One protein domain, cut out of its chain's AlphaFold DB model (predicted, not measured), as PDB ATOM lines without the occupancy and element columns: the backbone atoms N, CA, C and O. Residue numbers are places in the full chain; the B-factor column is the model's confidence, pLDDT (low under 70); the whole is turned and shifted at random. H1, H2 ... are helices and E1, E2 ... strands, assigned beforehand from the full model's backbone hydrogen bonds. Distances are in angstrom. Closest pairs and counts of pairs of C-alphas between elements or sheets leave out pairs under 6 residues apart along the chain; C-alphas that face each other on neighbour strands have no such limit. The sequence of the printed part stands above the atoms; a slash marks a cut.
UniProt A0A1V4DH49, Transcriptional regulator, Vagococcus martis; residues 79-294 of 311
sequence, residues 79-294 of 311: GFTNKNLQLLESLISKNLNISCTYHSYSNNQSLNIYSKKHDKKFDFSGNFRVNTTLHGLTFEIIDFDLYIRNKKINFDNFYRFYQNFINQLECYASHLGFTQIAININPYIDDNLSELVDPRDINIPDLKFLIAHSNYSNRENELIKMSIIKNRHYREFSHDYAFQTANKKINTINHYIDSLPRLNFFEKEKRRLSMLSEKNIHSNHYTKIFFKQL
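AT A GLANCE: This is residues 79 to 294 of the 311 residues of the protein "Transcriptional regulator" of Vagococcus martis (UniProt A0A1V4DH49). A twisted sheet of six strands has helices H1 and H2 side by side over one face, H1 by the edge strand E1, and H4 over E4 and E5. H4, near the middle of the whole, forms a helical hairpin with H3, which is not on the sheet; a second helical hairpin, H5 and H6, makes the end of the long axis away from H1, while the small strand hairpin E6 and E7 continues from E5. The printed part has 216 residues with six named helices and eight named strands, in the chain order H1 E1 E2 E3 E4 H2 E5 E6 E7 H3 H4 H5 H6 E8; the class is mixed, helices and strands. The large sheet has the order E1, E2, E3, E4, E5, E8 and is mixed, while E6 and E7 are antiparallel. The whole is compact, with a radius of gyration of the C-alphas of 18.0 A and spans of 54 by 43 by 26 A.

IN THESE COORDINATES: In the large sheet, E1 is residues 100 to 105, E2 110 to 115, E3 122 to 133 with 32.5 A from first to last C-alpha, E4 136 to 148 with 34.6 A, E5 180 to 185 and E8 288 to 293. E6 is residues 188 to 190 and E7 is 195 to 197. H1 is residues 82 to 96, 20.5 A long, beginning with C-alpha 82 at (134.445, 169.233, 96.870). H2, residues 155 to 176, is the longest helix at 31.9 A. H3 is residues 204 to 213, H4 218 to 231, H5 241 to 258 with a length of 25.5 A, and H6 265 to 278, 20.0 A long, ending with C-alpha 278 at (118.196, 119.641, 84.906). E8 ends with C-alpha 293 at (116.215, 152.700, 103.349).

HOW THE PARTS SIT: E1, E2, E3 and E4 form a meander, each strand the antiparallel neighbour of the one before: N 103 and O 112 are 2.9 A apart, N 113 and O 126 2.9 A, and N 129 and O 140 2.8 A, within hydrogen-bond range. E4 and E5 are parallel, with N 141 and O 182 2.8 A apart; E4, H2, E5 is a strand-helix-strand unit, two parallel neighbour strands with a helix between, and its crossover is right-handed. E8, an edge strand, is antiparallel to E5, with N 183 and O 290 2.8 A apart. H1 and H2 are on the same face of the sheet, which gives two layers, a sheet and the helices on one face. They touch at Leu 91 and Gln 168, their closest C-alphas, 5.9 A apart, at a shallow tilt of 27 degrees, opposite ways. H4 is on the sheet over E4 and E5, at a height over the sheet of 7.9 A. H2 and H4 only just touch, with 3 pairs of C-alphas within 8 A, the closest being Gln 163 and Ile 228 at 6.4 A. H3 and H4 touch at a shallow tilt of 17 degrees, opposite ways; the closest C-alphas, of Ile 211 and Glu 220, are 7.0 A apart. With residue 265 alone H6 touches H3, the C-alphas of Asp 206 and Phe 265 being closest at 5.4 A. H5 and H6 touch at a steep tilt of 42 degrees, opposite ways, closest at the C-alphas of Ile 257 and Lys 268, 5.8 A. E5 runs on into E6 at 31 degrees, and E6 pairs with E7, N 190 and O 195 being 2.9 A apart. In the six helices every O i to N i+4 pair is within hydrogen-bond range.

THE WHOLE: The two C-alphas farthest apart, of Lys 83 and Glu 278, are 54.1 A apart. The printed part has no cut, and no link is long. The mean pLDDT of the printed part is 89.5; residues 118 to 120, 150 to 151, 239 and 283 to 284 are under 70.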
ATOM      1  N   GLY A  79     125.389 165.969  94.976       94.19
ATOM      2  CA  GLY A  79     126.435 165.473  94.094       94.19
ATOM      3  C   GLY A  79     127.812 165.433  94.748       94.19
ATOM      4  O   GLY A  79     128.039 165.911  95.861       94.19
ATOM      5  N   PHE A  80     128.773 164.893  94.015       96.88
ATOM      6  CA  PHE A  80     130.179 164.771  94.384       96.88
ATOM      7  C   PHE A  80     130.927 166.111  94.296       96.88
ATOM      8  O   PHE A  80     131.925 166.250  93.594       96.88
ATOM      9  N   THR A  81     130.421 167.125  94.999       96.19
ATOM     10  CA  THR A  81     131.078 168.424  95.184       96.19
ATOM     11  C   THR A  81     132.322 168.280  96.061       96.19
ATOM     12  O   THR A  81     132.428 167.334  96.840       96.19
ATOM     13  N   ASN A  82     133.239 169.253  96.027       95.94
ATOM     14  CA  ASN A  82     134.445 169.233  96.870       95.94
ATOM     15  C   ASN A  82     134.135 169.011  98.360       95.94
ATOM     16  O   ASN A  82     134.794 168.209  99.015       95.94
ATOM     17  N   LYS A  83     133.094 169.673  98.886       96.62
ATOM     18  CA  LYS A  83     132.645 169.508 100.276       96.62
ATOM     19  C   LYS A  83     132.183 168.073 100.555       96.62
ATOM     20  O   LYS A  83     132.559 167.486 101.568       96.62
ATOM     21  N   ASN A  84     131.387 167.500  99.656       97.25
ATOM     22  CA  ASN A  84     130.858 166.149  99.825       97.25
ATOM     23  C   ASN A  84     131.965 165.093  99.636       97.25
ATOM     24  O   ASN A  84     131.984 164.096 100.350       97.25
ATOM     25  N   LEU A  85     132.940 165.323  98.755       97.50
ATOM     26  CA  LEU A  85     134.118 164.459  98.615       97.50
ATOM     27  C   LEU A  85     135.030 164.510  99.849       97.50
ATOM     28  O   LEU A  85     135.528 163.473 100.276       97.50
ATOM     29  N   GLN A  86     135.202 165.679 100.475       96.12
ATOM     30  CA  GLN A  86     135.925 165.797 101.750       96.12
ATOM     31  C   GLN A  86     135.247 165.001 102.870       96.12
ATOM     32  O   GLN A  86     135.934 164.361 103.667       96.12
ATOM     33  N   LEU A  87     133.910 165.004 102.921       96.94
ATOM     34  CA  LEU A  87     133.162 164.163 103.855       96.94
ATOM     35  C   LEU A  87     133.437 162.675 103.595       96.94
ATOM     36  O   LEU A  87     133.785 161.963 104.537       96.94
ATOM     37  N   LEU A  88     133.326 162.225 102.340       96.31
ATOM     38  CA  LEU A  88     133.583 160.834 101.960       96.31
ATOM     39  C   LEU A  88     135.013 160.401 102.322       96.31
ATOM     40  O   LEU A  88     135.189 159.390 103.001       96.31
ATOM     41  N   GLU A  89     136.019 161.211 101.977       94.88
ATOM     42  CA  GLU A  89     137.417 160.958 102.348       94.88
ATOM     43  C   GLU A  89     137.589 160.920 103.860       94.88
ATOM     44  O   GLU A  89     138.285 160.048 104.366       94.88
ATOM     45  N   SER A  90     136.948 161.814 104.615       94.75
ATOM     46  CA  SER A  90     137.062 161.804 106.076       94.75
ATOM     47  C   SER A  90     136.494 160.526 106.701       94.75
ATOM     48  O   SER A  90     137.075 160.023 107.661       94.75
ATOM     49  N   LEU A  91     135.404 159.981 106.152       95.25
ATOM     50  CA  LEU A  91     134.783 158.747 106.634       95.25
ATOM     51  C   LEU A  91     135.636 157.526 106.289       95.25
ATOM     52  O   LEU A  91     135.860 156.677 107.150       95.25
ATOM     53  N   ILE A  92     136.143 157.454 105.058       91.75
ATOM     54  CA  ILE A  92     136.976 156.338 104.601       91.75
ATOM     55  C   ILE A  92     138.351 156.376 105.288       91.75
ATOM     56  O   ILE A  92     138.769 155.388 105.889       91.75
ATOM     57  N   SER A  93     139.035 157.521 105.293       89.12
ATOM     58  CA  SER A  93     140.384 157.641 105.860       89.12
ATOM     59  C   SER A  93     140.422 157.470 107.373       89.12
ATOM     60  O   SER A  93     141.214 156.668 107.862       89.12
ATOM     61  N   LYS A  94     139.554 158.147 108.136       87.50
ATOM     62  CA  LYS A  94     139.599 158.078 109.606       87.50
ATOM     63  C   LYS A  94     139.187 156.714 110.143       87.50
ATOM     64  O   LYS A  94     139.732 156.277 111.151       87.50
ATOM     65  N   ASN A  95     138.223 156.056 109.498       86.56
ATOM     66  CA  ASN A  95     137.655 154.814 110.024       86.56
ATOM     67  C   ASN A  95     138.295 153.557 109.425       86.56
ATOM     68  O   ASN A  95     138.247 152.502 110.056       86.56
ATOM     69  N   LEU A  96     138.882 153.646 108.224       87.12
ATOM     70  CA  LEU A  96     139.426 152.487 107.503       87.12
ATOM     71  C   LEU A  96     140.921 152.611 107.195       87.12
ATOM     72  O   LEU A  96     141.519 151.628 106.767       87.12
ATOM     73  N   ASN A  97     141.530 153.777 107.437       86.00
ATOM     74  CA  ASN A  97     142.922 154.090 107.097       86.00
ATOM     75  C   ASN A  97     143.251 153.940 105.602       86.00
ATOM     76  O   ASN A  97     144.406 153.712 105.253       86.00
ATOM     77  N   ILE A  98     142.254 154.106 104.730       86.00
ATOM     78  CA  ILE A  98     142.426 154.135 103.272       86.00
ATOM     79  C   ILE A  98     142.377 155.591 102.817       86.00
ATOM     80  O   ILE A  98     141.494 156.341 103.226       86.00
ATOM     81  N   SER A  99     143.283 155.994 101.935       88.81
ATOM     82  CA  SER A  99     143.180 157.288 101.254       88.81
ATOM     83  C   SER A  99     142.805 157.079  99.799       88.81
ATOM     84  O   SER A  99     143.394 156.218  99.144       88.81
ATOM     85  N   CYS A 100     141.898 157.893  99.264       91.31
ATOM     86  CA  CYS A 100     141.388 157.714  97.906       91.31
ATOM     87  C   CYS A 100     141.686 158.906  96.982       91.31
ATOM     88  O   CYS A 100     141.969 160.028  97.417       91.31
ATOM     89  N   THR A 101     141.664 158.645  95.677       93.31
ATOM     90  CA  THR A 101     141.539 159.642  94.611       93.31
ATOM     91  C   THR A 101     140.116 159.621  94.075       93.31
ATOM     92  O   THR A 101     139.518 158.556  93.926       93.31
ATOM     93  N   TYR A 102     139.594 160.805  93.775       95.94
ATOM     94  CA  TYR A 102     138.206 161.024  93.391       95.94
ATOM     95  C   TYR A 102     138.165 161.730  92.042       95.94
ATOM     96  O   TYR A 102     138.790 162.776  91.873       95.94
ATOM     97  N   HIS A 103     137.407 161.173  91.105       96.88
ATOM     98  CA  HIS A 103     137.186 161.753  89.786       96.88
ATOM     99  C   HIS A 103     135.682 161.871  89.555       96.88
ATOM    100  O   HIS A 103     135.033 160.919  89.114       96.88
ATOM    101  N   SER A 104     135.121 163.029  89.913       96.81
ATOM    102  CA  SER A 104     133.720 163.326  89.633       96.81
ATOM    103  C   SER A 104     133.525 163.642  88.151       96.81
ATOM    104  O   SER A 104     134.390 164.218  87.490       96.81
ATOM    105  N   TYR A 105     132.379 163.239  87.615       96.06
ATOM    106  CA  TYR A 105     131.990 163.496  86.233       96.06
ATOM    107  C   TYR A 105     130.466 163.616  86.127       96.06
ATOM    108  O   TYR A 105     129.754 163.523  87.132       96.06
ATOM    109  N   SER A 106     129.960 163.892  84.921       93.06
ATOM    110  CA  SER A 106     128.523 164.091  84.669       93.06
ATOM    111  C   SER A 106     127.903 165.116  85.628       93.06
ATOM    112  O   SER A 106     126.947 164.818  86.337       93.06
ATOM    113  N   ASN A 107     128.486 166.319  85.691       91.81
ATOM    114  CA  ASN A 107     128.044 167.407  86.575       91.81
ATOM    115  C   ASN A 107     127.985 166.997  88.058       91.81
ATOM    116  O   ASN A 107     127.016 167.286  88.756       91.81
ATOM    117  N   ASN A 108     129.028 166.307  88.533       95.19
ATOM    118  CA  ASN A 108     129.137 165.767  89.890       95.19
ATOM    119  C   ASN A 108     128.062 164.732  90.256       95.19
ATOM    120  O   ASN A 108     127.882 164.447  91.438       95.19
ATOM    121  N   GLN A 109     127.353 164.144  89.290       95.62
ATOM    122  CA  GLN A 109     126.382 163.087  89.584       95.62
ATOM    123  C   GLN A 109     126.997 161.693  89.626       95.62
ATOM    124  O   GLN A 109     126.392 160.773  90.171       95.62
ATOM    125  N   SER A 110     128.198 161.536  89.079       97.75
ATOM    126  CA  SER A 110     128.911 160.266  89.058       97.75
ATOM    127  C   SER A 110     130.334 160.443  89.572       97.75
ATOM    128  O   SER A 110     130.911 161.531  89.477       97.75
ATOM    129  N   LEU A 111     130.896 159.376  90.128       98.25
ATOM    130  CA  LEU A 111     132.211 159.370  90.749       98.25
ATOM    131  C   LEU A 111     132.927 158.064  90.448       98.25
ATOM    132  O   LEU A 111     132.452 156.997  90.820       98.25
ATOM    133  N   ASN A 112     134.120 158.176  89.875       98.06
ATOM    134  CA  ASN A 112     135.117 157.122  89.969       98.06
ATOM    135  C   ASN A 112     135.989 157.370  91.199       98.06
ATOM    136  O   ASN A 112     136.497 158.480  91.396       98.06
ATOM    137  N   ILE A 113     136.175 156.344  92.019       95.75
ATOM    138  CA  ILE A 113     136.980 156.402  93.236       95.75
ATOM    139  C   ILE A 113     137.993 155.258  93.232       95.75
ATOM    140  O   ILE A 113     137.665 154.127  92.884       95.75
ATOM    141  N   TYR A 114     139.234 155.558  93.614       93.06
ATOM    142  CA  TYR A 114     140.326 154.584  93.658       93.06
ATOM    143  C   TYR A 114     141.149 154.777  94.926       93.06
ATOM    144  O   TYR A 114     141.353 155.913  95.352       93.06
ATOM    145  N   SER A 115     141.669 153.717  95.542       90.62
ATOM    146  CA  SER A 115     142.663 153.884  96.607       90.62
ATOM    147  C   SER A 115     143.979 154.424  96.054       90.62
ATOM    148  O   SER A 115     144.483 153.999  95.012       90.62
ATOM    149  N   LYS A 116     144.595 155.341  96.798       87.75
ATOM    150  CA  LYS A 116     145.957 155.800  96.536       87.75
ATOM    151  C   LYS A 116     146.918 154.634  96.738       87.75
ATOM    152  O   LYS A 116     146.881 153.942  97.752       87.75
ATOM    153  N   LYS A 117     147.859 154.477  95.804       70.31
ATOM    154  CA  LYS A 117     148.812 153.354  95.759       70.31
ATOM    155  C   LYS A 117     149.745 153.231  96.978       70.31
ATOM    156  O   LYS A 117     150.493 152.259  97.036       70.31
ATOM    157  N   HIS A 118     149.715 154.172  97.921       62.41
ATOM    158  CA  HIS A 118     150.533 154.153  99.134       62.41
ATOM    159  C   HIS A 118     150.023 153.182 100.207       62.41
ATOM    160  O   HIS A 118     150.818 152.766 101.052       62.41
ATOM    161  N   ASP A 119     148.743 152.789 100.171       61.06
ATOM    162  CA  ASP A 119     148.254 151.739 101.062       61.06
ATOM    163  C   ASP A 119     148.743 150.366 100.571       61.06
ATOM    164  O   ASP A 119     148.568 149.963  99.414       61.06
ATOM    165  N   LYS A 120     149.451 149.664 101.457       65.06
ATOM    166  CA  LYS A 120     150.087 148.375 101.163       65.06
ATOM    167  C   LYS A 120     149.156 147.194 101.417       65.06
ATOM    168  O   LYS A 120     149.511 146.078 101.047       65.06
ATOM    169  N   LYS A 121     148.019 147.398 102.093       74.81
ATOM    170  CA  LYS A 121     147.166 146.286 102.542       74.81
ATOM    171  C   LYS A 121     146.007 146.017 101.596       74.81
ATOM    172  O   LYS A 121     145.784 144.854 101.257       74.81
ATOM    173  N   PHE A 122     145.325 147.064 101.149       78.75
ATOM    174  CA  PHE A 122     144.119 146.946 100.338       78.75
ATOM    175  C   PHE A 122     144.218 147.804  99.081       78.75
ATOM    176  O   PHE A 122     144.887 148.836  99.075       78.75
ATOM    177  N   ASP A 123     143.571 147.335  98.023       84.94
ATOM    178  CA  ASP A 123     143.246 148.128  96.847       84.94
ATOM    179  C   ASP A 123     141.733 148.269  96.767       84.94
ATOM    180  O   ASP A 123     140.990 147.366  97.154       84.94
ATOM    181  N   PHE A 124     141.286 149.400  96.263       89.12
ATOM    182  CA  PHE A 124     139.888 149.725  96.122       89.12
ATOM    183  C   PHE A 124     139.677 150.475  94.814       89.12
ATOM    184  O   PHE A 124     140.402 151.426  94.511       89.12
ATOM    185  N   SER A 125     138.643 150.089  94.083       92.56
ATOM    186  CA  SER A 125     138.115 150.845  92.953       92.56
ATOM    187  C   SER A 125     136.602 150.746  92.939       92.56
ATOM    188  O   SER A 125     136.061 149.689  93.248       92.56
ATOM    189  N   GLY A 126     135.915 151.812  92.551       95.75
ATOM    190  CA  GLY A 126     134.469 151.756  92.376       95.75
ATOM    191  C   GLY A 126     133.902 152.925  91.596       95.75
ATOM    192  O   GLY A 126     134.528 153.986  91.473       95.75
ATOM    193  N   ASN A 127     132.692 152.711  91.097       97.81
ATOM    194  CA  ASN A 127     131.876 153.684  90.406       97.81
ATOM    195  C   ASN A 127     130.585 153.939  91.184       97.81
ATOM    196  O   ASN A 127     129.764 153.043  91.389       97.81
ATOM    197  N   PHE A 128     130.399 155.178  91.627       98.06
ATOM    198  CA  PHE A 128     129.229 155.593  92.396       98.06
ATOM    199  C   PHE A 128     128.428 156.637  91.628       98.06
ATOM    200  O   PHE A 128     128.972 157.431  90.856       98.06
ATOM    201  N   ARG A 129     127.127 156.683  91.896       96.94
ATOM    202  CA  ARG A 129     126.192 157.613  91.281       96.94
ATOM    203  C   ARG A 129     125.238 158.187  92.314       96.94
ATOM    204  O   ARG A 129     124.828 157.515  93.254       96.94
ATOM    205  N   VAL A 130     124.852 159.438  92.123       95.69
ATOM    206  CA  VAL A 130     123.702 160.031  92.802       95.69
ATOM    207  C   VAL A 130     122.584 160.171  91.780       95.69
ATOM    208  O   VAL A 130     122.796 160.669  90.675       95.69
ATOM    209  N   ASN A 131     121.399 159.671  92.108       91.56
ATOM    210  CA  ASN A 131     120.267 159.711  91.193       91.56
ATOM    211  C   ASN A 131     118.937 159.856  91.951       91.56
ATOM    212  O   ASN A 131     118.878 159.916  93.186       91.56
ATOM    213  N   THR A 132     117.853 159.924  91.186       88.12
ATOM    214  CA  THR A 132     116.485 159.914  91.703       88.12
ATOM    215  C   THR A 132     115.789 158.642  91.247       88.12
ATOM    216  O   THR A 132     115.755 158.365  90.049       88.12
ATOM    217  N   THR A 133     115.172 157.911  92.170       79.50
ATOM    218  CA  THR A 133     114.331 156.749  91.853       79.50
ATOM    219  C   THR A 133     112.888 156.974  92.318       79.50
ATOM    220  O   THR A 133     112.557 157.960  92.992       79.50
ATOM    221  N   LEU A 134     112.011 156.005  92.034       72.00
ATOM    222  CA  LEU A 134     110.662 155.930  92.611       72.00
ATOM    223  C   LEU A 134     110.659 155.918  94.151       72.00
ATOM    224  O   LEU A 134     109.629 156.184  94.764       72.00
ATOM    225  N   HIS A 135     111.798 155.634  94.786       72.75
ATOM    226  CA  HIS A 135     111.953 155.584  96.239       72.75
ATOM    227  C   HIS A 135     112.659 156.816  96.826       72.75
ATOM    228  O   HIS A 135     112.775 156.919  98.039       72.75
ATOM    229  N   GLY A 136     113.097 157.766  95.990       86.00
ATOM    230  CA  GLY A 136     113.593 159.075  96.426       86.00
ATOM    231  C   GLY A 136     115.010 159.356  95.949       86.00
ATOM    232  O   GLY A 136     115.458 158.824  94.928       86.00
ATOM    233  N   LEU A 137     115.721 160.201  96.699       91.62
ATOM    234  CA  LEU A 137     117.144 160.447  96.474       91.62
ATOM    235  C   LEU A 137     117.920 159.172  96.789       91.62
ATOM    236  O   LEU A 137     117.842 158.654  97.905       91.62
ATOM    237  N   THR A 138     118.666 158.673  95.811       93.81
ATOM    238  CA  THR A 138     119.378 157.401  95.923       93.81
ATOM    239  C   THR A 138     120.865 157.623  95.712       93.81
ATOM    240  O   THR A 138     121.283 158.222  94.720       93.81
ATOM    241  N   PHE A 139     121.655 157.133  96.663       97.25
ATOM    242  CA  PHE A 139     123.087 156.942  96.481       97.25
ATOM    243  C   PHE A 139     123.304 155.529  95.948       97.25
ATOM    244  O   PHE A 139     123.025 154.553  96.639       97.25
ATOM    245  N   GLU A 140     123.721 155.415  94.699       96.75
ATOM    246  CA  GLU A 140     123.866 154.150  93.994       96.75
ATOM    247  C   GLU A 140     125.343 153.778  93.872       96.75
ATOM    248  O   GLU A 140     126.172 154.551  93.393       96.75
ATOM    249  N   ILE A 141     125.666 152.567  94.303       97.44
ATOM    250  CA  ILE A 141     126.965 151.940  94.134       97.44
ATOM    251  C   ILE A 141     126.859 151.036  92.904       97.44
ATOM    252  O   ILE A 141     126.320 149.929  93.000       97.44
ATOM    253  N   ILE A 142     127.321 151.534  91.753       95.94
ATOM    254  CA  ILE A 142     127.228 150.848  90.454       95.94
ATOM    255  C   ILE A 142     128.128 149.621  90.445       95.94
ATOM    256  O   ILE A 142     127.713 148.539  90.034       95.94
ATOM    257  N   ASP A 143     129.348 149.796  90.932       93.38
ATOM    258  CA  ASP A 143     130.276 148.726  91.231       93.38
ATOM    259  C   ASP A 143     131.262 149.183  92.308       93.38
ATOM    260  O   ASP A 143     131.438 150.373  92.588       93.38
ATOM    261  N   PHE A 144     131.873 148.198  92.953       94.00
ATOM    262  CA  PHE A 144     133.146 148.395  93.617       94.00
ATOM    263  C   PHE A 144     133.809 147.065  93.914       94.00
ATOM    264  O   PHE A 144     133.142 146.069  94.217       94.00
ATOM    265  N   ASP A 145     135.128 147.113  93.942       91.31
ATOM    266  CA  ASP A 145     135.970 146.003  94.317       91.31
ATOM    267  C   ASP A 145     136.890 146.403  95.457       91.31
ATOM    268  O   ASP A 145     137.489 147.481  95.459       91.31
ATOM    269  N   LEU A 146     137.003 145.503  96.431       90.69
ATOM    270  CA  LEU A 146     138.015 145.562  97.474       90.69
ATOM    271  C   LEU A 146     138.958 144.383  97.276       90.69
ATOM    272  O   LEU A 146     138.583 143.229  97.486       90.69
ATOM    273  N   TYR A 147     140.192 144.686  96.892       83.88
ATOM    274  CA  TYR A 147     141.255 143.709  96.716       83.88
ATOM    275  C   TYR A 147     142.224 143.753  97.890       83.88
ATOM    276  O   TYR A 147     142.459 144.788  98.516       83.88
ATOM    277  N   ILE A 148     142.846 142.615  98.166       76.75
ATOM    278  CA  ILE A 148     143.895 142.501  99.174       76.75
ATOM    279  C   ILE A 148     145.226 142.418  98.442       76.75
ATOM    280  O   ILE A 148     145.439 141.536  97.616       76.75
ATOM    281  N   ARG A 149     146.151 143.323  98.763       73.44
ATOM    282  CA  ARG A 149     147.487 143.338  98.147       73.44
ATOM    283  C   ARG A 149     148.453 142.343  98.800       73.44
ATOM    284  O   ARG A 149     149.483 142.009  98.221       73.44
ATOM    285  N   ASN A 150     148.141 141.866 100.007       68.00
ATOM    286  CA  ASN A 150     148.975 140.932 100.766       68.00
ATOM    287  C   ASN A 150     148.551 139.461 100.563       68.00
ATOM    288  O   ASN A 150     147.367 139.146 100.562       68.00
ATOM    289  N   LYS A 151     149.523 138.543 100.472       64.81
ATOM    290  CA  LYS A 151     149.302 137.123 100.131       64.81
ATOM    291  C   LYS A 151     148.646 136.277 101.230       64.81
ATOM    292  O   LYS A 151     148.169 135.189 100.935       64.81
ATOM    293  N   LYS A 152     148.645 136.715 102.497       70.31
ATOM    294  CA  LYS A 152     148.009 135.977 103.607       70.31
ATOM    295  C   LYS A 152     146.770 136.714 104.100       70.31
ATOM    296  O   LYS A 152     146.881 137.719 104.804       70.31
ATOM    297  N   ILE A 153     145.603 136.190 103.745       72.62
ATOM    298  CA  ILE A 153     144.305 136.761 104.100       72.62
ATOM    299  C   ILE A 153     143.853 136.174 105.436       72.62
ATOM    300  O   ILE A 153     143.647 134.971 105.564       72.62
ATOM    301  N   ASN A 154     143.657 137.029 106.440       86.94
ATOM    302  CA  ASN A 154     142.817 136.665 107.573       86.94
ATOM    303  C   ASN A 154     141.371 137.016 107.202       86.94
ATOM    304  O   ASN A 154     141.025 138.198 107.149       86.94
ATOM    305  N   PHE A 155     140.564 135.989 106.922       89.69
ATOM    306  CA  PHE A 155     139.176 136.143 106.485       89.69
ATOM    307  C   PHE A 155     138.368 137.040 107.429       89.69
ATOM    308  O   PHE A 155     137.753 137.996 106.973       89.69
ATOM    309  N   ASP A 156     138.421 136.786 108.739       91.50
ATOM    310  CA  ASP A 156     137.589 137.491 109.721       91.50
ATOM    311  C   ASP A 156     137.925 138.996 109.766       91.50
ATOM    312  O   ASP A 156     137.037 139.852 109.806       91.50
ATOM    313  N   ASN A 157     139.213 139.343 109.677       89.62
ATOM    314  CA  ASN A 157     139.657 140.734 109.592       89.62
ATOM    315  C   ASN A 157     139.231 141.407 108.287       89.62
ATOM    316  O   ASN A 157     138.797 142.559 108.319       89.62
ATOM    317  N   PHE A 158     139.363 140.711 107.156       89.88
ATOM    318  CA  PHE A 158     138.991 141.263 105.858       89.88
ATOM    319  C   PHE A 158     137.478 141.439 105.724       89.88
ATOM    320  O   PHE A 158     137.021 142.505 105.325       89.88
ATOM    321  N   TYR A 159     136.698 140.444 106.143       93.06
ATOM    322  CA  TYR A 159     135.242 140.504 106.152       93.06
ATOM    323  C   TYR A 159     134.744 141.681 107.001       93.06
ATOM    324  O   TYR A 159     133.943 142.488 106.534       93.06
ATOM    325  N   ARG A 160     135.298 141.863 108.209       93.06
ATOM    326  CA  ARG A 160     134.985 143.018 109.069       93.06
ATOM    327  C   ARG A 160     135.373 144.351 108.428       93.06
ATOM    328  O   ARG A 160     134.644 145.332 108.557       93.06
ATOM    329  N   PHE A 161     136.514 144.410 107.748       91.75
ATOM    330  CA  PHE A 161     136.931 145.605 107.017       91.75
ATOM    331  C   PHE A 161     135.959 145.939 105.876       91.75
ATOM    332  O   PHE A 161     135.515 147.079 105.779       91.75
ATOM    333  N   TYR A 162     135.557 144.945 105.084       93.81
ATOM    334  CA  TYR A 162     134.578 145.091 104.004       93.81
ATOM    335  C   TYR A 162     133.221 145.572 104.543       93.81
ATOM    336  O   TYR A 162     132.617 146.504 104.010       93.81
ATOM    337  N   GLN A 163     132.767 145.000 105.663       95.50
ATOM    338  CA  GLN A 163     131.566 145.459 106.364       95.50
ATOM    339  C   GLN A 163     131.690 146.924 106.789       95.50
ATOM    340  O   GLN A 163     130.783 147.716 106.542       95.50
ATOM    341  N   ASN A 164     132.817 147.300 107.396       94.88
ATOM    342  CA  ASN A 164     133.060 148.678 107.810       94.88
ATOM    343  C   ASN A 164     133.118 149.636 106.617       94.88
ATOM    344  O   ASN A 164     132.666 150.770 106.755       94.88
ATOM    345  N   PHE A 165     133.609 149.189 105.461       94.88
ATOM    346  CA  PHE A 165     133.595 149.967 104.226       94.88
ATOM    347  C   PHE A 165     132.165 150.300 103.786       94.88
ATOM    348  O   PHE A 165     131.828 151.476 103.645       94.88
ATOM    349  N   ILE A 166     131.289 149.294 103.685       96.56
ATOM    350  CA  ILE A 166     129.863 149.510 103.381       96.56
ATOM    351  C   ILE A 166     129.208 150.411 104.441       96.56
ATOM    352  O   ILE A 166     128.444 151.307 104.088       96.56
ATOM    353  N   ASN A 167     129.553 150.258 105.726       96.81
ATOM    354  CA  ASN A 167     129.047 151.143 106.784       96.81
ATOM    355  C   ASN A 167     129.409 152.611 106.535       96.81
ATOM    356  O   ASN A 167     128.573 153.481 106.758       96.81
ATOM    357  N   GLN A 168     130.629 152.905 106.073       96.69
ATOM    358  CA  GLN A 168     131.023 154.286 105.779       96.69
ATOM    359  C   GLN A 168     130.239 154.868 104.601       96.69
ATOM    360  O   GLN A 168     129.865 156.039 104.648       96.69
ATOM    361  N   LEU A 169     129.931 154.056 103.585       97.31
ATOM    362  CA  LEU A 169     129.072 154.465 102.470       97.31
ATOM    363  C   LEU A 169     127.633 154.747 102.928       97.31
ATOM    364  O   LEU A 169     127.041 155.746 102.521       97.31
ATOM    365  N   GLU A 170     127.085 153.919 103.822       97.75
ATOM    366  CA  GLU A 170     125.779 154.174 104.443       97.75
ATOM    367  C   GLU A 170     125.787 155.466 105.275       97.75
ATOM    368  O   GLU A 170     124.879 156.285 105.140       97.75
ATOM    369  N   CYS A 171     126.822 155.687 106.097       97.12
ATOM    370  CA  CYS A 171     126.983 156.910 106.886       97.12
ATOM    371  C   CYS A 171     127.069 158.153 105.994       97.12
ATOM    372  O   CYS A 171     126.418 159.159 106.277       97.12
ATOM    373  N   TYR A 172     127.836 158.078 104.906       97.69
ATOM    374  CA  TYR A 172     127.947 159.143 103.913       97.69
ATOM    375  C   TYR A 172     126.579 159.492 103.314       97.69
ATOM    376  O   TYR A 172     126.156 160.651 103.347       97.69
ATOM    377  N   ALA A 173     125.858 158.478 102.833       97.06
ATOM    378  CA  ALA A 173     124.542 158.656 102.236       97.06
ATOM    379  C   ALA A 173     123.523 159.211 103.244       97.06
ATOM    380  O   ALA A 173     122.785 160.156 102.951       97.06
ATOM    381  N   SER A 174     123.523 158.680 104.467       95.69
ATOM    382  CA  SER A 174     122.646 159.145 105.537       95.69
ATOM    383  C   SER A 174     122.923 160.605 105.891       95.69
ATOM    384  O   SER A 174     121.974 161.378 106.008       95.69
ATOM    385  N   HIS A 175     124.197 160.996 106.012       95.00
ATOM    386  CA  HIS A 175     124.611 162.354 106.374       95.00
ATOM    387  C   HIS A 175     124.215 163.388 105.318       95.00
ATOM    388  O   HIS A 175     123.793 164.493 105.651       95.00
ATOM    389  N   LEU A 176     124.314 163.031 104.035       94.44
ATOM    390  CA  LEU A 176     123.866 163.907 102.955       94.44
ATOM    391  C   LEU A 176     122.341 163.930 102.798       94.44
ATOM    392  O   LEU A 176     121.828 164.778 102.070       94.44
ATOM    393  N   GLY A 177     121.598 163.088 103.515       91.69
ATOM    394  CA  GLY A 177     120.138 163.068 103.466       91.69
ATOM    395  C   GLY A 177     119.585 162.298 102.268       91.69
ATOM    396  O   GLY A 177     118.480 162.592 101.816       91.69
ATOM    397  N   PHE A 178     120.333 161.326 101.735       94.00
ATOM    398  CA  PHE A 178     119.773 160.381 100.769       94.00
ATOM    399  C   PHE A 178     118.683 159.549 101.435       94.00
ATOM    400  O   PHE A 178     118.813 159.127 102.584       94.00
ATOM    401  N   THR A 179     117.603 159.302 100.706       92.88
ATOM    402  CA  THR A 179     116.487 158.482 101.179       92.88
ATOM    403  C   THR A 179     116.918 157.023 101.315       92.88
ATOM    404  O   THR A 179     116.581 156.353 102.291       92.88
ATOM    405  N   GLN A 180     117.727 156.552 100.368       93.94
ATOM    406  CA  GLN A 180     118.194 155.176 100.313       93.94
ATOM    407  C   GLN A 180     119.589 155.060  99.696       93.94
ATOM    408  O   GLN A 180     120.063 155.956  98.991       93.94
ATOM    409  N   ILE A 181     120.209 153.910  99.934       97.06
ATOM    410  CA  ILE A 181     121.410 153.452  99.241       97.06
ATOM    411  C   ILE A 181     121.067 152.209  98.418       97.06
ATOM    412  O   ILE A 181     120.344 151.328  98.893       97.06
ATOM    413  N   ALA A 182     121.572 152.160  97.192       95.88
ATOM    414  CA  ALA A 182     121.456 151.026  96.287       95.88
ATOM    415  C   ALA A 182     122.845 150.433  96.039       95.88
ATOM    416  O   ALA A 182     123.796 151.184  95.837       95.88
ATOM    417  N   ILE A 183     122.975 149.111  96.071       96.62
ATOM    418  CA  ILE A 183     124.220 148.407  95.755       96.62
ATOM    419  C   ILE A 183     123.935 147.370  94.682       96.62
ATOM    420  O   ILE A 183     123.060 146.516  94.845       96.62
ATOM    421  N   ASN A 184     124.710 147.443  93.609       95.38
ATOM    422  CA  ASN A 184     124.676 146.484  92.522       95.38
ATOM    423  C   ASN A 184     125.595 145.297  92.832       95.38
ATOM    424  O   ASN A 184     126.732 145.467  93.280       95.38
ATOM    425  N   ILE A 185     125.078 144.097  92.585       94.75
ATOM    426  CA  ILE A 185     125.810 142.834  92.640       94.75
ATOM    427  C   ILE A 185     125.840 142.240  91.238       94.75
ATOM    428  O   ILE A 185     124.785 141.981  90.652       94.75
ATOM    429  N   ASN A 186     127.039 142.023  90.709       93.50
ATOM    430  CA  ASN A 186     127.229 141.593  89.328       93.50
ATOM    431  C   ASN A 186     127.429 140.075  89.229       93.50
ATOM    432  O   ASN A 186     128.034 139.479  90.121       93.50
ATOM    433  N   PRO A 187     126.964 139.432  88.144       93.00
ATOM    434  CA  PRO A 187     127.429 138.094  87.801       93.00
ATOM    435  C   PRO A 187     128.945 138.086  87.588       93.00
ATOM    436  O   PRO A 187     129.535 139.079  87.157       93.00
ATOM    437  N   TYR A 188     129.576 136.953  87.878       92.31
ATOM    438  CA  TYR A 188     131.010 136.746  87.687       92.31
ATOM    439  C   TYR A 188     131.263 135.488  86.864       92.31
ATOM    440  O   TYR A 188     130.470 134.549  86.883       92.31
ATOM    441  N   ILE A 189     132.385 135.457  86.151       89.25
ATOM    442  CA  ILE A 189     132.867 134.231  85.517       89.25
ATOM    443  C   ILE A 189     133.552 133.401  86.603       89.25
ATOM    444  O   ILE A 189     134.447 133.899  87.287       89.25
ATOM    445  N   ASP A 190     133.109 132.161  86.810       86.12
ATOM    446  CA  ASP A 190     133.815 131.227  87.685       86.12
ATOM    447  C   ASP A 190     134.876 130.483  86.874       86.12
ATOM    448  O   ASP A 190     134.552 129.601  86.080       86.12
ATOM    449  N   ASP A 191     136.149 130.813  87.090       82.62
ATOM    450  CA  ASP A 191     137.272 130.220  86.350       82.62
ATOM    451  C   ASP A 191     137.340 128.688  86.468       82.62
ATOM    452  O   ASP A 191     137.779 128.009  85.540       82.62
ATOM    453  N   ASN A 192     136.876 128.111  87.585       81.69
ATOM    454  CA  ASN A 192     136.899 126.660  87.784       81.69
ATOM    455  C   ASN A 192     135.807 125.942  86.982       81.69
ATOM    456  O   ASN A 192     135.886 124.727  86.789       81.69
ATOM    457  N   LEU A 193     134.766 126.673  86.585       80.56
ATOM    458  CA  LEU A 193     133.600 126.152  85.874       80.56
ATOM    459  C   LEU A 193     133.562 126.645  84.424       80.56
ATOM    460  O   LEU A 193     132.905 126.024  83.601       80.56
ATOM    461  N   SER A 194     134.302 127.714  84.100       84.62
ATOM    462  CA  SER A 194     134.241 128.426  82.816       84.62
ATOM    463  C   SER A 194     132.821 128.881  82.454       84.62
ATOM    464  O   SER A 194     132.456 128.948  81.283       84.62
ATOM    465  N   GLU A 195     132.018 129.207  83.469       84.94
ATOM    466  CA  GLU A 195     130.622 129.619  83.327       84.94
ATOM    467  C   GLU A 195     130.385 130.976  83.990       84.94
ATOM    468  O   GLU A 195     131.008 131.318  84.999       84.94
ATOM    469  N   LEU A 196     129.455 131.748  83.423       88.44
ATOM    470  CA  LEU A 196     128.928 132.947  84.061       88.44
ATOM    471  C   LEU A 196     127.983 132.517  85.184       88.44
ATOM    472  O   LEU A 196     127.118 131.666  84.991       88.44
ATOM    473  N   VAL A 197     128.154 133.090  86.367       89.62
ATOM    474  CA  VAL A 197     127.471 132.661  87.581       89.62
ATOM    475  C   VAL A 197     126.901 133.861  88.323       89.62
ATOM    476  O   VAL A 197     127.578 134.857  88.568       89.62
ATOM    477  N   ASP A 198     125.640 133.734  88.729       89.75
ATOM    478  CA  ASP A 198     124.991 134.697  89.610       89.75
ATOM    479  C   ASP A 198     125.461 134.520  91.058       89.75
ATOM    480  O   ASP A 198     125.351 133.408  91.594       89.75
ATOM    481  N   PRO A 199     125.862 135.599  91.755       91.69
ATOM    482  CA  PRO A 199     126.197 135.524  93.163       91.69
ATOM    483  C   PRO A 199     124.966 135.116  93.961       91.69
ATOM    484  O   PRO A 199     123.831 135.555  93.702       91.69
ATOM    485  N   ARG A 200     125.212 134.289  94.971       90.19
ATOM    486  CA  ARG A 200     124.218 133.832  95.936       90.19
ATOM    487  C   ARG A 200     124.702 134.126  97.345       90.19
ATOM    488  O   ARG A 200     125.894 134.302  97.579       90.19
ATOM    489  N   ASP A 201     123.754 134.196  98.266       90.25
ATOM    490  CA  ASP A 201     124.074 134.273  99.683       90.25
ATOM    491  C   ASP A 201     124.697 132.941 100.103       90.25
ATOM    492  O   ASP A 201     124.089 131.889  99.897       90.25
ATOM    493  N   ILE A 202     125.933 132.986 100.594       91.50
ATOM    494  CA  ILE A 202     126.684 131.805 101.010       91.50
ATOM    495  C   ILE A 202     127.056 131.921 102.477       91.50
ATOM    496  O   ILE A 202     127.386 132.996 102.975       91.50
ATOM    497  N   ASN A 203     127.001 130.795 103.187       89.69
ATOM    498  CA  ASN A 203     127.304 130.788 104.610       89.69
ATOM    499  C   ASN A 203     128.785 131.137 104.876       89.69
ATOM    500  O   ASN A 203     129.676 130.926 104.049       89.69
ATOM    501  N   ILE A 204     129.046 131.669 106.071       92.00
ATOM    502  CA  ILE A 204     130.382 132.112 106.484       92.00
ATOM    503  C   ILE A 204     131.441 130.990 106.420       92.00
ATOM    504  O   ILE A 204     132.547 131.274 105.955       92.00
ATOM    505  N   PRO A 205     131.167 129.734 106.838       92.44
ATOM    506  CA  PRO A 205     132.121 128.636 106.668       92.44
ATOM    507  C   PRO A 205     132.562 128.407 105.214       92.44
ATOM    508  O   PRO A 205     133.760 128.277 104.968       92.44
ATOM    509  N   ASP A 206     131.628 128.412 104.258       93.31
ATOM    510  CA  ASP A 206     131.932 128.226 102.835       93.31
ATOM    511  C   ASP A 206     132.706 129.422 102.261       93.31
ATOM    512  O   ASP A 206     133.658 129.225 101.507       93.31
ATOM    513  N   LEU A 207     132.377 130.657 102.669       93.50
ATOM    514  CA  LEU A 207     133.174 131.848 102.336       93.50
ATOM    515  C   LEU A 207     134.606 131.728 102.846       93.50
ATOM    516  O   LEU A 207     135.559 131.958 102.106       93.50
ATOM    517  N   LYS A 208     134.767 131.363 104.117       93.38
ATOM    518  CA  LYS A 208     136.079 131.216 104.748       93.38
ATOM    519  C   LYS A 208     136.895 130.118 104.070       93.38
ATOM    520  O   LYS A 208     138.094 130.300 103.871       93.38
ATOM    521  N   PHE A 209     136.245 129.016 103.689       92.25
ATOM    522  CA  PHE A 209     136.854 127.970 102.876       92.25
ATOM    523  C   PHE A 209     137.307 128.522 101.520       92.25
ATOM    524  O   PHE A 209     138.475 128.352 101.179       92.25
ATOM    525  N   LEU A 210     136.434 129.223 100.790       90.62
ATOM    526  CA  LEU A 210     136.745 129.792  99.478       90.62
ATOM    527  C   LEU A 210     137.972 130.713  99.547       90.62
ATOM    528  O   LEU A 210     138.979 130.431  98.910       90.62
ATOM    529  N   ILE A 211     137.945 131.730 100.414       89.50
ATOM    530  CA  ILE A 211     139.041 132.706 100.564       89.50
ATOM    531  C   ILE A 211     140.375 132.058 100.966       89.50
ATOM    532  O   ILE A 211     141.438 132.594 100.661       89.50
ATOM    533  N   ALA A 212     140.343 130.919 101.660       87.81
ATOM    534  CA  ALA A 212     141.551 130.201 102.056       87.81
ATOM    535  C   ALA A 212     142.128 129.290 100.954       87.81
ATOM    536  O   ALA A 212     143.301 128.929 101.044       87.81
ATOM    537  N   HIS A 213     141.334 128.910  99.947       87.44
ATOM    538  CA  HIS A 213     141.696 127.875  98.967       87.44
ATOM    539  C   HIS A 213     141.631 128.338  97.501       87.44
ATOM    540  O   HIS A 213     141.953 127.549  96.614       87.44
ATOM    541  N   SER A 214     141.251 129.588  97.219       85.06
ATOM    542  CA  SER A 214     141.283 130.183  95.877       85.06
ATOM    543  C   SER A 214     142.080 131.485  95.836       85.06
ATOM    544  O   SER A 214     142.278 132.166  96.845       85.06
ATOM    545  N   ASN A 215     142.532 131.849  94.633       86.06
ATOM    546  CA  ASN A 215     142.994 133.207  94.382       86.06
ATOM    547  C   ASN A 215     141.800 134.158  94.451       86.06
ATOM    548  O   ASN A 215     140.749 133.876  93.881       86.06
ATOM    549  N   TYR A 216     141.984 135.288  95.129       87.25
ATOM    550  CA  TYR A 216     140.949 136.304  95.238       87.25
ATOM    551  C   TYR A 216     140.678 136.948  93.873       87.25
ATOM    552  O   TYR A 216     141.597 137.474  93.243       87.25
ATOM    553  N   SER A 217     139.422 136.919  93.443       88.31
ATOM    554  CA  SER A 217     138.940 137.432  92.161       88.31
ATOM    555  C   SER A 217     137.595 138.153  92.335       88.31
ATOM    556  O   SER A 217     137.108 138.349  93.454       88.31
ATOM    557  N   ASN A 218     136.956 138.511  91.218       90.00
ATOM    558  CA  ASN A 218     135.611 139.088  91.215       90.00
ATOM    559  C   ASN A 218     134.583 138.159  91.880       90.00
ATOM    560  O   ASN A 218     133.683 138.651  92.555       90.00
ATOM    561  N   ARG A 219     134.742 136.829  91.773       92.19
ATOM    562  CA  ARG A 219     133.874 135.860  92.461       92.19
ATOM    563  C   ARG A 219     133.858 136.098  93.965       92.19
ATOM    564  O   ARG A 219     132.798 136.244  94.568       92.19
ATOM    565  N   GLU A 220     135.037 136.119  94.578       92.19
ATOM    566  CA  GLU A 220     135.186 136.318  96.017       92.19
ATOM    567  C   GLU A 220     134.637 137.684  96.441       92.19
ATOM    568  O   GLU A 220     133.932 137.773  97.449       92.19
ATOM    569  N   ASN A 221     134.899 138.727  95.645       92.88
ATOM    570  CA  ASN A 221     134.400 140.072  95.908       92.88
ATOM    571  C   ASN A 221     132.863 140.132  95.902       92.88
ATOM    572  O   ASN A 221     132.272 140.602  96.875       92.88
ATOM    573  N   GLU A 222     132.205 139.611  94.863       94.88
ATOM    574  CA  GLU A 222     130.742 139.641  94.743       94.88
ATOM    575  C   GLU A 222     130.044 138.742  95.775       94.88
ATOM    576  O   GLU A 222     128.997 139.115  96.310       94.88
ATOM    577  N   LEU A 223     130.627 137.589  96.126       95.00
ATOM    578  CA  LEU A 223     130.076 136.702  97.159       95.00
ATOM    579  C   LEU A 223     130.193 137.297  98.570       95.00
ATOM    580  O   LEU A 223     129.235 137.229  99.345       95.00
ATOM    581  N   ILE A 224     131.327 137.927  98.909       95.12
ATOM    582  CA  ILE A 224     131.473 138.658 100.179       95.12
ATOM    583  C   ILE A 224     130.483 139.822 100.226       95.12
ATOM    584  O   ILE A 224     129.785 139.990 101.231       95.12
ATOM    585  N   LYS A 225     130.386 140.595  99.137       95.50
ATOM    586  CA  LYS A 225     129.448 141.714  99.011       95.50
ATOM    587  C   LYS A 225     128.013 141.242  99.244       95.50
ATOM    588  O   LYS A 225     127.345 141.799 100.114       95.50
ATOM    589  N   MET A 226     127.580 140.174  98.565       95.31
ATOM    590  CA  MET A 226     126.260 139.548  98.727       95.31
ATOM    591  C   MET A 226     125.987 139.132 100.181       95.31
ATOM    592  O   MET A 226     124.963 139.525 100.747       95.31
ATOM    593  N   SER A 227     126.914 138.409 100.817       95.50
ATOM    594  CA  SER A 227     126.784 137.999 102.226       95.50
ATOM    595  C   SER A 227     126.628 139.205 103.158       95.50
ATOM    596  O   SER A 227     125.786 139.216 104.062       95.50
ATOM    597  N   ILE A 228     127.412 140.266 102.952       95.94
ATOM    598  CA  ILE A 228     127.347 141.453 103.809       95.94
ATOM    599  C   ILE A 228     126.021 142.185 103.624       95.94
ATOM    600  O   ILE A 228     125.360 142.483 104.619       95.94
ATOM    601  N   ILE A 229     125.597 142.466 102.391       95.56
ATOM    602  CA  ILE A 229     124.367 143.238 102.169       95.56
ATOM    603  C   ILE A 229     123.123 142.495 102.681       95.56
ATOM    604  O   ILE A 229     122.235 143.130 103.256       95.56
ATOM    605  N   LYS A 230     123.080 141.157 102.576       92.94
ATOM    606  CA  LYS A 230     121.999 140.331 103.142       92.94
ATOM    607  C   LYS A 230     121.954 140.446 104.663       92.94
ATOM    608  O   LYS A 230     120.904 140.770 105.219       92.94
ATOM    609  N   ASN A 231     123.107 140.318 105.323       93.75
ATOM    610  CA  ASN A 231     123.238 140.520 106.771       93.75
ATOM    611  C   ASN A 231     122.902 141.953 107.219       93.75
ATOM    612  O   ASN A 231     122.536 142.176 108.368       93.75
ATOM    613  N   ARG A 232     123.008 142.937 106.319       93.44
ATOM    614  CA  ARG A 232     122.667 144.345 106.571       93.44
ATOM    615  C   ARG A 232     121.233 144.721 106.191       93.44
ATOM    616  O   ARG A 232     120.909 145.910 106.181       93.44
ATOM    617  N   HIS A 233     120.389 143.725 105.920       93.50
ATOM    618  CA  HIS A 233     118.967 143.869 105.592       93.50
ATOM    619  C   HIS A 233     118.682 144.659 104.310       93.50
ATOM    620  O   HIS A 233     117.608 145.251 104.170       93.50
ATOM    621  N   TYR A 234     119.613 144.647 103.355       94.94
ATOM    622  CA  TYR A 234     119.301 145.119 102.014       94.94
ATOM    623  C   TYR A 234     118.274 144.192 101.361       94.94
ATOM    624  O   TYR A 234     118.336 142.964 101.488       94.94
ATOM    625  N   ARG A 235     117.334 144.783 100.628       91.50
ATOM    626  CA  ARG A 235     116.292 144.055  99.902       91.50
ATOM    627  C   ARG A 235     116.594 144.084  98.418       91.50
ATOM    628  O   ARG A 235     116.851 145.145  97.858       91.50
ATOM    629  N   GLU A 236     116.558 142.912  97.801       89.31
ATOM    630  CA  GLU A 236     116.644 142.797  96.350       89.31
ATOM    631  C   GLU A 236     115.403 143.424  95.728       89.31
ATOM    632  O   GLU A 236     114.281 143.208  96.197       89.31
ATOM    633  N   PHE A 237     115.609 144.194  94.676       82.75
ATOM    634  CA  PHE A 237     114.530 144.801  93.930       82.75
ATOM    635  C   PHE A 237     114.250 144.022  92.656       82.75
ATOM    636  O   PHE A 237     115.155 143.714  91.885       82.75
ATOM    637  N   SER A 238     112.977 143.717  92.434       74.25
ATOM    638  CA  SER A 238     112.521 143.006  91.248       74.25
ATOM    639  C   SER A 238     111.151 143.521  90.830       74.25
ATOM    640  O   SER A 238     110.190 143.426  91.593       74.25
ATOM    641  N   HIS A 239     111.068 144.057  89.612       62.41
ATOM    642  CA  HIS A 239     109.823 144.563  89.033       62.41
ATOM    643  C   HIS A 239     108.985 143.492  88.324       62.41
ATOM    644  O   HIS A 239     107.809 143.728  88.066       62.41
ATOM    645  N   ASP A 240     109.568 142.341  87.985       73.12
ATOM    646  CA  ASP A 240     108.945 141.359  87.094       73.12
ATOM    647  C   ASP A 240     108.479 140.114  87.864       73.12
ATOM    648  O   ASP A 240     109.269 139.404  88.486       73.12
ATOM    649  N   TYR A 241     107.178 139.826  87.801       71.38
ATOM    650  CA  TYR A 241     106.566 138.654  88.428       71.38
ATOM    651  C   TYR A 241     107.141 137.323  87.909       71.38
ATOM    652  O   TYR A 241     107.332 136.372  88.681       71.38
ATOM    653  N   ALA A 242     107.459 137.240  86.613       72.56
ATOM    654  CA  ALA A 242     108.092 136.056  86.034       72.56
ATOM    655  C   ALA A 242     109.496 135.858  86.626       72.56
ATOM    656  O   ALA A 242     109.845 134.753  87.057       72.56
ATOM    657  N   PHE A 243     110.251 136.951  86.758       73.69
ATOM    658  CA  PHE A 243     111.561 136.956  87.407       73.69
ATOM    659  C   PHE A 243     111.477 136.559  88.886       73.69
ATOM    660  O   PHE A 243     112.256 135.725  89.344       73.69
ATOM    661  N   GLN A 244     110.494 137.068  89.636       76.81
ATOM    662  CA  GLN A 244     110.273 136.684  91.036       76.81
ATOM    663  C   GLN A 244     110.000 135.180  91.183       76.81
ATOM    664  O   GLN A 244     110.523 134.529  92.094       76.81
ATOM    665  N   THR A 245     109.222 134.604  90.263       79.94
ATOM    666  CA  THR A 245     108.916 133.167  90.250       79.94
ATOM    667  C   THR A 245     110.166 132.326  89.974       79.94
ATOM    668  O   THR A 245     110.405 131.332  90.668       79.94
ATOM    669  N   ALA A 246     110.992 132.728  89.004       79.75
ATOM    670  CA  ALA A 246     112.270 132.076  88.716       79.75
ATOM    671  C   ALA A 246     113.232 132.175  89.914       79.75
ATOM    672  O   ALA A 246     113.744 131.155  90.381       79.75
ATOM    673  N   ASN A 247     113.378 133.368  90.497       82.75
ATOM    674  CA  ASN A 247     114.200 133.602  91.685       82.75
ATOM    675  C   ASN A 247     113.770 132.748  92.880       82.75
ATOM    676  O   ASN A 247     114.618 132.238  93.609       82.75
ATOM    677  N   LYS A 248     112.466 132.521  93.078       85.50
ATOM    678  CA  LYS A 248     111.977 131.633  94.145       85.50
ATOM    679  C   LYS A 248     112.464 130.191  93.956       85.50
ATOM    680  O   LYS A 248     112.873 129.547  94.928       85.50
ATOM    681  N   LYS A 249     112.469 129.685  92.717       88.44
ATOM    682  CA  LYS A 249     113.002 128.349  92.398       88.44
ATOM    683  C   LYS A 249     114.516 128.288  92.611       88.44
ATOM    684  O   LYS A 249     114.990 127.351  93.252       88.44
ATOM    685  N   ILE A 250     115.249 129.303  92.149       89.50
ATOM    686  CA  ILE A 250     116.703 129.424  92.352       89.50
ATOM    687  C   ILE A 250     117.033 129.434  93.849       89.50
ATOM    688  O   ILE A 250     117.859 128.648  94.302       89.50
ATOM    689  N   ASN A 251     116.327 130.237  94.647       89.12
ATOM    690  CA  ASN A 251     116.537 130.316  96.094       89.12
ATOM    691  C   ASN A 251     116.236 128.995  96.814       89.12
ATOM    692  O   ASN A 251     116.923 128.654  97.773       89.12
ATOM    693  N   THR A 252     115.262 128.220  96.329       91.94
ATOM    694  CA  THR A 252     114.986 126.874  96.859       91.94
ATOM    695  C   THR A 252     116.173 125.936  96.626       91.94
ATOM    696  O   THR A 252     116.554 125.184  97.521       91.94
ATOM    697  N   ILE A 253     116.785 125.995  95.438       93.00
ATOM    698  CA  ILE A 253     117.986 125.214  95.116       93.00
ATOM    699  C   ILE A 253     119.167 125.688  95.965       93.00
ATOM    700  O   ILE A 253     119.831 124.854  96.570       93.00
ATOM    701  N   ASN A 254     119.391 127.002  96.071       92.38
ATOM    702  CA  ASN A 254     120.461 127.570  96.894       92.38
ATOM    703  C   ASN A 254     120.359 127.078  98.345       92.38
ATOM    704  O   ASN A 254     121.318 126.521  98.868       92.38
ATOM    705  N   HIS A 255     119.173 127.181  98.952       92.19
ATOM    706  CA  HIS A 255     118.946 126.740 100.328       92.19
ATOM    707  C   HIS A 255     119.196 125.237 100.515       92.19
ATOM    708  O   HIS A 255     119.832 124.826 101.485       92.19
ATOM    709  N   TYR A 256     118.743 124.412  99.566       93.75
ATOM    710  CA  TYR A 256     119.030 122.980  99.582       93.75
ATOM    711  C   TYR A 256     120.537 122.702  99.522       93.75
ATOM    712  O   TYR A 256     121.042 121.940 100.339       93.75
ATOM    713  N   ILE A 257     121.259 123.338  98.599       93.75
ATOM    714  CA  ILE A 257     122.705 123.153  98.427       93.75
ATOM    715  C   ILE A 257     123.475 123.571  99.686       93.75
ATOM    716  O   ILE A 257     124.355 122.836 100.136       93.75
ATOM    717  N   ASP A 258     123.110 124.699 100.295       89.75
ATOM    718  CA  ASP A 258     123.748 125.181 101.524       89.75
ATOM    719  C   ASP A 258     123.472 124.285 102.734       89.75
ATOM    720  O   ASP A 258     124.290 124.220 103.650       89.75
ATOM    721  N   SER A 259     122.366 123.538 102.717       90.62
ATOM    722  CA  SER A 259     122.038 122.564 103.762       90.62
ATOM    723  C   SER A 259     122.869 121.275 103.704       90.62
ATOM    724  O   SER A 259     122.748 120.452 104.607       90.62
ATOM    725  N   LEU A 260     123.706 121.068 102.674       92.06
ATOM    726  CA  LEU A 260     124.512 119.852 102.501       92.06
ATOM    727  C   LEU A 260     125.864 119.980 103.232       92.06
ATOM    728  O   LEU A 260     126.799 120.567 102.685       92.06
ATOM    729  N   PRO A 261     126.040 119.389 104.435       86.88
ATOM    730  CA  PRO A 261     127.215 119.646 105.274       86.88
ATOM    731  C   PRO A 261     128.480 118.918 104.803       86.88
ATOM    732  O   PRO A 261     129.574 119.227 105.259       86.88
ATOM    733  N   ARG A 262     128.340 117.915 103.926       91.38
ATOM    734  CA  ARG A 262     129.456 117.083 103.445       91.38
ATOM    735  C   ARG A 262     130.156 117.647 102.213       91.38
ATOM    736  O   ARG A 262     131.172 117.093 101.819       91.38
ATOM    737  N   LEU A 263     129.588 118.680 101.594       93.62
ATOM    738  CA  LEU A 263     130.119 119.264 100.370       93.62
ATOM    739  C   LEU A 263     130.859 120.560 100.688       93.62
ATOM    740  O   LEU A 263     130.348 121.402 101.432       93.62
ATOM    741  N   ASN A 264     132.033 120.737 100.092       92.06
ATOM    742  CA  ASN A 264     132.718 122.026 100.098       92.06
ATOM    743  C   ASN A 264     132.061 123.006  99.105       92.06
ATOM    744  O   ASN A 264     131.183 122.632  98.322       92.06
ATOM    745  N   PHE A 265     132.500 124.267  99.119       92.19
ATOM    746  CA  PHE A 265     131.954 125.312  98.248       92.19
ATOM    747  C   PHE A 265     131.945 124.927  96.755       92.19
ATOM    748  O   PHE A 265     130.926 125.097  96.089       92.19
ATOM    749  N   PHE A 266     133.038 124.372  96.222       91.56
ATOM    750  CA  PHE A 266     133.138 124.046  94.793       91.56
ATOM    751  C   PHE A 266     132.216 122.889  94.396       91.56
ATOM    752  O   PHE A 266     131.606 122.910  93.327       91.56
ATOM    753  N   GLU A 267     132.084 121.882  95.259       92.81
ATOM    754  CA  GLU A 267     131.160 120.761  95.051       92.81
ATOM    755  C   GLU A 267     129.700 121.221  95.101       92.81
ATOM    756  O   GLU A 267     128.883 120.807  94.274       92.81
ATOM    757  N   LYS A 268     129.383 122.117  96.043       93.62
ATOM    758  CA  LYS A 268     128.078 122.776  96.145       93.62
ATOM    759  C   LYS A 268     127.747 123.545  94.872       93.62
ATOM    760  O   LYS A 268     126.646 123.394  94.349       93.62
ATOM    761  N   GLU A 269     128.696 124.314  94.350       92.06
ATOM    762  CA  GLU A 269     128.479 125.145  93.167       92.06
ATOM    763  C   GLU A 269     128.271 124.310  91.897       92.06
ATOM    764  O   GLU A 269     127.303 124.530  91.170       92.06
ATOM    765  N   LYS A 270     129.081 123.261  91.690       92.31
ATOM    766  CA  LYS A 270     128.874 122.292  90.597       92.31
ATOM    767  C   LYS A 270     127.490 121.651  90.657       92.31
ATOM    768  O   LYS A 270     126.782 121.586  89.652       92.31
ATOM    769  N   ARG A 271     127.077 121.203  91.847       93.50
ATOM    770  CA  ARG A 271     125.762 120.585  92.045       93.50
ATOM    771  C   ARG A 271     124.624 121.582  91.824       93.50
ATOM    772  O   ARG A 271     123.604 121.221  91.244       93.50
ATOM    773  N   ARG A 272     124.796 122.834  92.251       92.94
ATOM    774  CA  ARG A 272     123.827 123.915  92.034       92.94
ATOM    775  C   ARG A 272     123.561 124.130  90.544       92.94
ATOM    776  O   ARG A 272     122.398 124.179  90.152       92.94
ATOM    777  N   LEU A 273     124.612 124.221  89.730       91.00
ATOM    778  CA  LEU A 273     124.493 124.432  88.283       91.00
ATOM    779  C   LEU A 273     123.868 123.227  87.570       91.00
ATOM    780  O   LEU A 273     122.955 123.411  86.767       91.00
ATOM    781  N   SER A 274     124.256 121.999  87.937       92.12
ATOM    782  CA  SER A 274     123.611 120.775  87.428       92.12
ATOM    783  C   SER A 274     122.106 120.768  87.725       92.12
ATOM    784  O   SER A 274     121.307 120.569  86.817       92.12
ATOM    785  N   MET A 275     121.694 121.110  88.951       93.62
ATOM    786  CA  MET A 275     120.271 121.175  89.309       93.62
ATOM    787  C   MET A 275     119.499 122.276  88.570       93.62
ATOM    788  O   MET A 275     118.303 122.116  88.318       93.62
ATOM    789  N   LEU A 276     120.139 123.410  88.268       90.69
ATOM    790  CA  LEU A 276     119.523 124.475  87.469       90.69
ATOM    791  C   LEU A 276     119.318 124.020  86.023       90.69
ATOM    792  O   LEU A 276     118.224 124.198  85.485       90.69
ATOM    793  N   SER A 277     120.333 123.374  85.443       88.00
ATOM    794  CA  SER A 277     120.288 122.798  84.097       88.00
ATOM    795  C   SER A 277     119.205 121.719  83.978       88.00
ATOM    796  O   SER A 277     118.311 121.840  83.145       88.00
ATOM    797  N   GLU A 278     119.187 120.733  84.881       90.06
ATOM    798  CA  GLU A 278     118.196 119.641  84.906       90.06
ATOM    799  C   GLU A 278     116.750 120.142  84.994       90.06
ATOM    800  O   GLU A 278     115.827 119.533  84.453       90.06
ATOM    801  N   LYS A 279     116.536 121.264  85.688       86.44
ATOM    802  CA  LYS A 279     115.212 121.873  85.867       86.44
ATOM    803  C   LYS A 279     114.861 122.898  84.788       86.44
ATOM    804  O   LYS A 279     113.804 123.522  84.904       86.44
ATOM    805  N   ASN A 280     115.715 123.086  83.778       84.50
ATOM    806  CA  ASN A 280     115.592 124.124  82.750       84.50
ATOM    807  C   ASN A 280     115.346 125.519  83.357       84.50
ATOM    808  O   ASN A 280     114.507 126.289  82.890       84.50
ATOM    809  N   ILE A 281     116.033 125.830  84.462       81.69
ATOM    810  CA  ILE A 281     115.964 127.142  85.108       81.69
ATOM    811  C   ILE A 281     117.126 127.970  84.577       81.69
ATOM    812  O   ILE A 281     118.267 127.805  85.005       81.69
ATOM    813  N   HIS A 282     116.823 128.879  83.656       71.69
ATOM    814  CA  HIS A 282     117.815 129.799  83.122       71.69
ATOM    815  C   HIS A 282     118.092 130.930  84.112       71.69
ATOM    816  O   HIS A 282     117.183 131.588  84.620       71.69
ATOM    817  N   SER A 283     119.377 131.124  84.387       67.81
ATOM    818  CA  SER A 283     119.892 132.303  85.060       67.81
ATOM    819  C   SER A 283     119.973 133.429  84.038       67.81
ATOM    820  O   SER A 283     120.619 133.282  83.003       67.81
ATOM    821  N   ASN A 284     119.324 134.554  84.316       65.75
ATOM    822  CA  ASN A 284     119.323 135.679  83.389       65.75
ATOM    823  C   ASN A 284     120.606 136.534  83.466       65.75
ATOM    824  O   ASN A 284     120.733 137.485  82.700       65.75
ATOM    825  N   HIS A 285     121.548 136.206  84.363       79.88
ATOM    826  CA  HIS A 285     122.853 136.865  84.497       79.88
ATOM    827  C   HIS A 285     122.796 138.396  84.481       79.88
ATOM    828  O   HIS A 285     123.644 139.068  83.899       79.88
ATOM    829  N   TYR A 286     121.775 138.961  85.123       82.81
ATOM    830  CA  TYR A 286     121.639 140.403  85.261       82.81
ATOM    831  C   TYR A 286     122.253 140.877  86.572       82.81
ATOM    832  O   TYR A 286     122.204 140.186  87.593       82.81
ATOM    833  N   THR A 287     122.773 142.102  86.553       88.94
ATOM    834  CA  THR A 287     123.125 142.834  87.767       88.94
ATOM    835  C   THR A 287     121.912 142.909  88.691       88.94
ATOM    836  O   THR A 287     120.852 143.418  88.316       88.94
ATOM    837  N   LYS A 288     122.065 142.408  89.915       90.88
ATOM    838  CA  LYS A 288     121.034 142.467  90.952       90.88
ATOM    839  C   LYS A 288     121.192 143.761  91.735       90.88
ATOM    840  O   LYS A 288     122.283 144.057  92.214       90.88
ATOM    841  N   ILE A 289     120.102 144.501  91.905       92.12
ATOM    842  CA  ILE A 289     120.108 145.773  92.632       92.12
ATOM    843  C   ILE A 289     119.480 145.570  94.007       92.12
ATOM    844  O   ILE A 289     118.357 145.073  94.136       92.12
ATOM    845  N   PHE A 290     120.207 145.976  95.038       93.94
ATOM    846  CA  PHE A 290     119.814 145.831  96.428       93.94
ATOM    847  C   PHE A 290     119.663 147.191  97.092       93.94
ATOM    848  O   PHE A 290     120.595 147.987  97.081       93.94
ATOM    849  N   PHE A 291     118.525 147.437  97.733       93.81
ATOM    850  CA  PHE A 291     118.219 148.718  98.362       93.81
ATOM    851  C   PHE A 291     118.140 148.607  99.878       93.81
ATOM    852  O   PHE A 291     117.624 147.630 100.429       93.81
ATOM    853  N   LYS A 292     118.584 149.666 100.548       94.81
ATOM    854  CA  LYS A 292     118.371 149.886 101.974       94.81
ATOM    855  C   LYS A 292     117.878 151.306 102.206       94.81
ATOM    856  O   LYS A 292     118.518 152.272 101.789       94.81
ATOM    857  N   GLN A 293     116.744 151.419 102.892       93.25
ATOM    858  CA  GLN A 293     116.215 152.700 103.349       93.25
ATOM    859  C   GLN A 293     117.133 153.264 104.441       93.25
ATOM    860  O   GLN A 293     117.484 152.541 105.375       93.25
ATOM    861  N   LEU A 294     117.506 154.538 104.331       93.06
ATOM    862  CA  LEU A 294     118.377 155.218 105.296       93.06
ATOM    863  C   LEU A 294     117.631 156.309 106.061       93.06
ATOM    864  O   LEU A 294     117.631 156.315 107.286       93.06
TER     865      LEU A 294